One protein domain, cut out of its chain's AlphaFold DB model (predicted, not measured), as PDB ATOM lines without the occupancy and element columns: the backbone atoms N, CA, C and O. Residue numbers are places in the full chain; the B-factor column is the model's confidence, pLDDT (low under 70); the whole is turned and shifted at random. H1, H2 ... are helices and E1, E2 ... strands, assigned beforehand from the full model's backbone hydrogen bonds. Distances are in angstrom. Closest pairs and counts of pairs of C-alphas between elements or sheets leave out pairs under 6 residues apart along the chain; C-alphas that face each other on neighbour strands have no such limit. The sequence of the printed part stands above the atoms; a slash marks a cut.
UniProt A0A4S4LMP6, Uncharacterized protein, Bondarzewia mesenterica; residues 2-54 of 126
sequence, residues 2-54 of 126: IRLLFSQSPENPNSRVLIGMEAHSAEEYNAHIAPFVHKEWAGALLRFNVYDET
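This is residues 2 to 54 of the 126 residues of an uncharacterized protein of Bondarzewia mesenterica (UniProt A0A4S4LMP6). With little regular structure, a two-stranded hairpin, E1 and E2, is followed by one short helix, H1, past the end of E2, and a long unnamed tail, residues 34 to 54, folds back past the hairpin. Residues 9 to 14 and 34 to 45 stick out. The printed part has 53 residues, with two named strands and one named helix in the order E1, E2, H1, the sheet E1 - E2 being antiparallel and the class mixed, with only 19 residues in named elements; the whole is loose, radius of gyration of the C-alphas 13.2 A, spanning 34 by 31 by 17 A, only just flat.

E1, residues 3 to 7, is 12.6 A long and begins at C-alpha 3 (42.001, 45.256, -33.945). E2, residues 16 to 21, is 13.5 A long. H1, residues 26 to 33, is 10.7 A long and ends at C-alpha 33 (32.334, 36.017, -37.812).

Hairpin E1 and E2 is antiparallel at 152 degrees; N 4 and O 20 are 2.8 A apart, within hydrogen-bond range. The closest C-alphas of E2 and H1, Met 21 and His 32, are 7.1 A apart. E1 and H1 are apart. In H1 every O i to N i+4 pair is within hydrogen-bond range.

The C-alphas farthest apart, His 38 and Thr 54, are 39.1 A apart. The printed part has no cut and no long link. Mean pLDDT of the printed part is 70.8, with residues 43 to 54 among those under 70.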
ATOM      1  N   ILE A   2      44.407  42.659 -30.685       70.88
ATOM      2  CA  ILE A   2      44.708  43.432 -31.894       70.88
ATOM      3  C   ILE A   2      43.407  43.642 -32.683       70.88
ATOM      4  O   ILE A   2      42.585  42.736 -32.826       70.88
ATOM      5  N   ARG A   3      43.181  44.871 -33.156       69.56
ATOM      6  CA  ARG A   3      42.001  45.256 -33.945       69.56
ATOM      7  C   ARG A   3      42.448  45.720 -35.324       69.56
ATOM      8  O   ARG A   3      43.227  46.663 -35.431       69.56
ATOM      9  N   LEU A   4      41.914  45.094 -36.367       67.06
ATOM     10  CA  LEU A   4      42.107  45.517 -37.749       67.06
ATOM     11  C   LEU A   4      41.093  46.608 -38.077       67.06
ATOM     12  O   LEU A   4      39.893  46.355 -38.177       67.06
ATOM     13  N   LEU A   5      41.580  47.834 -38.228       72.69
ATOM     14  CA  LEU A   5      40.777  49.006 -38.556       72.69
ATOM     15  C   LEU A   5      41.073  49.443 -39.999       72.69
ATOM     16  O   LEU A   5      42.224  49.689 -40.351       72.69
ATOM     17  N   PHE A   6      40.039  49.576 -40.824       65.94
ATOM     18  CA  PHE A   6      40.104  50.161 -42.163       65.94
ATOM     19  C   PHE A   6      39.819  51.650 -42.088       65.94
ATOM     20  O   PHE A   6      38.796  52.030 -41.533       65.94
ATOM     21  N   SER A   7      40.639  52.487 -42.719       70.31
ATOM     22  CA  SER A   7      40.260  53.875 -42.998       70.31
ATOM     23  C   SER A   7      40.080  54.070 -44.498       70.31
ATOM     24  O   SER A   7      40.968  53.744 -45.287       70.31
ATOM     25  N   GLN A   8      38.918  54.593 -44.891       66.75
ATOM     26  CA  GLN A   8      38.549  54.761 -46.297       66.75
ATOM     27  C   GLN A   8      39.223  55.977 -46.951       66.75
ATOM     28  O   GLN A   8      39.382  56.003 -48.170       66.75
ATOM     29  N   SER A   9      39.647  56.966 -46.157       64.25
ATOM     30  CA  SER A   9      40.381  58.138 -46.635       64.25
ATOM     31  C   SER A   9      41.487  58.530 -45.651       64.25
ATOM     32  O   SER A   9      41.193  58.723 -44.469       64.25
ATOM     33  N   PRO A  10      42.735  58.726 -46.118       62.72
ATOM     34  CA  PRO A  10      43.838  59.172 -45.267       62.72
ATOM     35  C   PRO A  10      43.620  60.580 -44.691       62.72
ATOM     36  O   PRO A  10      44.234  60.922 -43.687       62.72
ATOM     37  N   GLU A  11      42.734  61.382 -45.290       72.06
ATOM     38  CA  GLU A  11      42.379  62.721 -44.798       72.06
ATOM     39  C   GLU A  11      41.414  62.679 -43.606       72.06
ATOM     40  O   GLU A  11      41.303  63.651 -42.866       72.06
ATOM     41  N   ASN A  12      40.739  61.545 -43.387       63.41
ATOM     42  CA  ASN A  12      39.796  61.353 -42.289       63.41
ATOM     43  C   ASN A  12      40.170  60.110 -41.469       63.41
ATOM     44  O   ASN A  12      39.430  59.121 -41.457       63.41
ATOM     45  N   PRO A  13      41.295  60.153 -40.728       65.06
ATOM     46  CA  PRO A  13      41.803  59.005 -39.982       65.06
ATOM     47  C   PRO A  13      40.877  58.562 -38.844       65.06
ATOM     48  O   PRO A  13      41.089  57.479 -38.311       65.06
ATOM     49  N   ASN A  14      39.865  59.356 -38.477       67.25
ATOM     50  CA  ASN A  14      38.855  59.000 -37.475       67.25
ATOM     51  C   ASN A  14      37.675  58.206 -38.057       67.25
ATOM     52  O   ASN A  14      36.934  57.578 -37.304       67.25
ATOM     53  N   SER A  15      37.507  58.180 -39.383       69.50
ATOM     54  CA  SER A  15      36.563  57.277 -40.042       69.50
ATOM     55  C   SER A  15      37.247  55.921 -40.201       69.50
ATOM     56  O   SER A  15      37.919  55.651 -41.203       69.50
ATOM     57  N   ARG A  16      37.176  55.109 -39.139       68.06
ATOM     58  CA  ARG A  16      37.725  53.753 -39.107       68.06
ATOM     59  C   ARG A  16      36.611  52.729 -38.962       68.06
ATOM     60  O   ARG A  16      35.840  52.784 -38.011       68.06
ATOM     61  N   VAL A  17      36.561  51.778 -39.882       71.62
ATOM     62  CA  VAL A  17      35.654  50.631 -39.833       71.62
ATOM     63  C   VAL A  17      36.435  49.437 -39.301       71.62
ATOM     64  O   VAL A  17      37.509  49.124 -39.806       71.62
ATOM     65  N   LEU A  18      35.921  48.772 -38.269       71.56
ATOM     66  CA  LEU A  18      36.498  47.520 -37.784       71.56
ATOM     67  C   LEU A  18      36.325  46.439 -38.861       71.56
ATOM     68  O   LEU A  18      35.200  46.060 -39.170       71.56
ATOM     69  N   ILE A  19      37.434  45.970 -39.434       71.25
ATOM     70  CA  ILE A  19      37.468  44.883 -40.426       71.25
ATOM     71  C   ILE A  19      37.454  43.530 -39.720       71.25
ATOM     72  O   ILE A  19      36.869  42.571 -40.208       71.25
ATOM     73  N   GLY A  20      38.122  43.449 -38.570       66.00
ATOM     74  CA  GLY A  20      38.250  42.207 -37.831       66.00
ATOM     75  C   GLY A  20      38.959  42.397 -36.503       66.00
ATOM     76  O   GLY A  20      39.629  43.402 -36.251       66.00
ATOM     77  N   MET A  21      38.792  41.408 -35.644       75.25
ATOM     78  CA  MET A  21      39.517  41.271 -34.393       75.25
ATOM     79  C   MET A  21      40.411  40.045 -34.523       75.25
ATOM     80  O   MET A  21      40.011  39.056 -35.140       75.25
ATOM     81  N   GLU A  22      41.635  40.144 -34.019       76.69
ATOM     82  CA  GLU A  22      42.532  38.995 -33.967       76.69
ATOM     83  C   GLU A  22      41.904  37.912 -33.088       76.69
ATOM     84  O   GLU A  22      41.535  38.186 -31.948       76.69
ATOM     85  N   ALA A  23      41.773  36.709 -33.644       80.12
ATOM     86  CA  ALA A  23      41.321  35.530 -32.929       80.12
ATOM     87  C   ALA A  23      42.522  34.623 -32.651       80.12
ATOM     88  O   ALA A  23      43.308  34.331 -33.554       80.12
ATOM     89  N   HIS A  24      42.638  34.150 -31.415       81.69
ATOM     90  CA  HIS A  24      43.712  33.258 -30.972       81.69
ATOM     91  C   HIS A  24      43.275  31.785 -30.938       81.69
ATOM     92  O   HIS A  24      44.065  30.905 -30.599       81.69
ATOM     93  N   SER A  25      42.015  31.511 -31.283       85.19
ATOM     94  CA  SER A  25      41.419  30.175 -31.332       85.19
ATOM     95  C   SER A  25      40.331  30.093 -32.405       85.19
ATOM     96  O   SER A  25      39.814  31.113 -32.874       85.19
ATOM     97  N   ALA A  26      39.969  28.870 -32.794       82.56
ATOM     98  CA  ALA A  26      38.896  28.638 -33.759       82.56
ATOM     99  C   ALA A  26      37.529  29.066 -33.199       82.56
ATOM    100  O   ALA A  26      36.695  29.608 -33.928       82.56
ATOM    101  N   GLU A  27      37.306  28.869 -31.900       86.94
ATOM    102  CA  GLU A  27      36.088  29.278 -31.201       86.94
ATOM    103  C   GLU A  27      35.917  30.803 -31.228       86.94
ATOM    104  O   GLU A  27      34.831  31.301 -31.532       86.94
ATOM    105  N   GLU A  28      36.998  31.546 -30.974       82.81
ATOM    106  CA  GLU A  28      37.000  33.012 -31.000       82.81
ATOM    107  C   GLU A  28      36.765  33.557 -32.415       82.81
ATOM    108  O   GLU A  28      35.958  34.471 -32.601       82.81
ATOM    109  N   TYR A  29      37.384  32.945 -33.430       82.12
ATOM    110  CA  TYR A  29      37.140  33.299 -34.830       82.12
ATOM    111  C   TYR A  29      35.662  33.124 -35.199       82.12
ATOM    112  O   TYR A  29      35.038  34.056 -35.710       82.12
ATOM    113  N   ASN A  30      35.081  31.964 -34.874       84.12
ATOM    114  CA  ASN A  30      33.676  31.662 -35.146       84.12
ATOM    115  C   ASN A  30      32.734  32.648 -34.441       84.12
ATOM    116  O   ASN A  30      31.768  33.110 -35.050       84.12
ATOM    117  N   ALA A  31      33.038  33.031 -33.197       86.06
ATOM    118  CA  ALA A  31      32.282  34.054 -32.478       86.06
ATOM    119  C   ALA A  31      32.368  35.434 -33.159       86.06
ATOM    120  O   ALA A  31      31.367  36.149 -33.230       86.06
ATOM    121  N   HIS A  32      33.536  35.808 -33.690       81.94
ATOM    122  CA  HIS A  32      33.735  37.081 -34.392       81.94
ATOM    123  C   HIS A  32      33.023  37.144 -35.745       81.94
ATOM    124  O   HIS A  32      32.484  38.197 -36.094       81.94
ATOM    125  N   ILE A  33      32.984  36.039 -36.495       82.75
ATOM    126  CA  ILE A  33      32.334  36.017 -37.812       82.75
ATOM    127  C   ILE A  33      30.832  35.719 -37.753       82.75
ATOM    128  O   ILE A  33      30.130  36.067 -38.702       82.75
ATOM    129  N   ALA A  34      30.315  35.132 -36.663       85.56
ATOM    130  CA  ALA A  34      28.911  34.714 -36.528       85.56
ATOM    131  C   ALA A  34      27.865  35.763 -36.979       85.56
ATOM    132  O   ALA A  34      26.927  35.387 -37.687       85.56
ATOM    133  N   PRO A  35      28.008  37.074 -36.681       82.50
ATOM    134  CA  PRO A  35      27.052  38.096 -37.131       82.50
ATOM    135  C   PRO A  35      27.041  38.349 -38.651       82.50
ATOM    136  O   PRO A  35      26.154  39.041 -39.162       82.50
ATOM    137  N   PHE A  36      28.042  37.839 -39.369       79.81
ATOM    138  CA  PHE A  36      28.326  38.147 -40.768       79.81
ATOM    139  C   PHE A  36      28.248  36.925 -41.697       79.81
ATOM    140  O   PHE A  36      28.210  37.120 -42.905       79.81
ATOM    141  N   VAL A  37      28.148  35.693 -41.168       80.19
ATOM    142  CA  VAL A  37      28.155  34.421 -41.941       80.19
ATOM    143  C   VAL A  37      27.124  34.376 -43.080       80.19
ATOM    144  O   VAL A  37      27.346  33.709 -44.081       80.19
ATOM    145  N   HIS A  38      26.020  35.113 -42.958       81.69
ATOM    146  CA  HIS A  38      24.930  35.129 -43.944       81.69
ATOM    147  C   HIS A  38      24.790  36.472 -44.669       81.69
ATOM    148  O   HIS A  38      23.755  36.747 -45.275       81.69
ATOM    149  N   LYS A  39      25.787  37.356 -44.553       78.81
ATOM    150  CA  LYS A  39      25.777  38.657 -45.219       78.81
ATOM    151  C   LYS A  39      26.674  38.608 -46.443       78.81
ATOM    152  O   LYS A  39      27.880  38.425 -46.331       78.81
ATOM    153  N   GLU A  40      26.078  38.844 -47.602       74.56
ATOM    154  CA  GLU A  40      26.820  39.103 -48.829       74.56
ATOM    155  C   GLU A  40      27.038  40.607 -48.991       74.56
ATOM    156  O   GLU A  40      26.124  41.419 -48.823       74.56
ATOM    157  N   TRP A  41      28.267  40.989 -49.323       70.81
ATOM    158  CA  TRP A  41      28.633  42.376 -49.576       70.81
ATOM    159  C   TRP A  41      29.141  42.509 -51.005       70.81
ATOM    160  O   TRP A  41      30.277  42.150 -51.319       70.81
ATOM    161  N   ALA A  42      28.285  43.033 -51.882       73.75
ATOM    162  CA  ALA A  42      28.637  43.291 -53.270       73.75
ATOM    163  C   ALA A  42      29.849  44.237 -53.345       73.75
ATOM    164  O   ALA A  42      29.808  45.359 -52.841       73.75
ATOM    165  N   GLY A  43      30.938  43.773 -53.963       68.56
ATOM    166  CA  GLY A  43      32.166  44.556 -54.117       68.56
ATOM    167  C   GLY A  43      33.061  44.628 -52.874       68.56
ATOM    168  O   GLY A  43      33.918  45.510 -52.809       68.56
ATOM    169  N   ALA A  44      32.898  43.735 -51.891       68.38
ATOM    170  CA  ALA A  44      33.816  43.659 -50.757       68.38
ATOM    171  C   ALA A  44      35.241  43.314 -51.223       68.38
ATOM    172  O   ALA A  44      35.533  42.198 -51.646       68.38
ATOM    173  N   LEU A  45      36.140  44.293 -51.132       61.56
ATOM    174  CA  LEU A  45      37.567  44.117 -51.378       61.56
ATOM    175  C   LEU A  45      38.286  44.034 -50.035       61.56
ATOM    176  O   LEU A  45      38.409  45.034 -49.326       61.56
ATOM    177  N   LEU A  46      38.788  42.847 -49.697       59.12
ATOM    178  CA  LEU A  46      39.662  42.666 -48.543       59.12
ATOM    179  C   LEU A  46      41.034  43.266 -48.875       59.12
ATOM    180  O   LEU A  46      41.767  42.747 -49.715       59.12
ATOM    181  N   ARG A  47      41.360  44.407 -48.260       51.19
ATOM    182  CA  ARG A  47      42.635  45.106 -48.472       51.19
ATOM    183  C   ARG A  47      43.493  44.957 -47.227       51.19
ATOM    184  O   ARG A  47      43.151  45.484 -46.173       51.19
ATOM    185  N   PHE A  48      44.610  44.257 -47.368       49.69
ATOM    186  CA  PHE A  48      45.624  44.161 -46.329       49.69
ATOM    187  C   PHE A  48      46.636  45.287 -46.522       49.69
ATOM    188  O   PHE A  48      47.220  45.416 -47.596       49.69
ATOM    189  N   ASN A  49      46.838  46.096 -45.486       50.97
ATOM    190  CA  ASN A  49      47.942  47.046 -45.430       50.97
ATOM    191  C   ASN A  49      48.973  46.488 -44.451       50.97
ATOM    192  O   ASN A  49      48.647  46.242 -43.290       50.97
ATOM    193  N   VAL A  50      50.197  46.278 -44.925       54.59
ATOM    194  CA  VAL A  50      51.333  45.904 -44.079       54.59
ATOM    195  C   VAL A  50      52.023  47.198 -43.668       54.59
ATOM    196  O   VAL A  50      52.502  47.939 -44.525       54.59
ATOM    197  N   TYR A  51      52.028  47.485 -42.371       51.28
ATOM    198  CA  TYR A  51      52.809  48.578 -41.804       51.28
ATOM    199  C   TYR A  51      54.109  47.985 -41.263       51.28
ATOM    200  O   TYR A  51      54.079  47.153 -40.360       51.28
ATOM    201  N   ASP A  52      55.237  48.376 -41.855       52.44
ATOM    202  CA  ASP A  52      56.562  48.074 -41.319       52.44
ATOM    203  C   ASP A  52      56.830  49.063 -40.180       52.44
ATOM    204  O   ASP A  52      57.161  50.227 -40.408       52.44
ATOM    205  N   GLU A  53      56.605  48.627 -38.942       54.34
ATOM    206  CA  GLU A  53      57.060  49.361 -37.763       54.34
ATOM    207  C   GLU A  53      58.544  49.070 -37.523       54.34
ATOM    208  O   GLU A  53      58.935  48.565 -36.472       54.34
ATOM    209  N   THR A  54      59.405  49.384 -38.490       59.59
ATOM    210  CA  THR A  54      60.822  49.546 -38.176       59.59
ATOM    211  C   THR A  54      60.916  50.785 -37.286       59.59
ATOM    212  O   THR A  54      60.638  51.896 -37.749       59.59
TER     213      THR A  54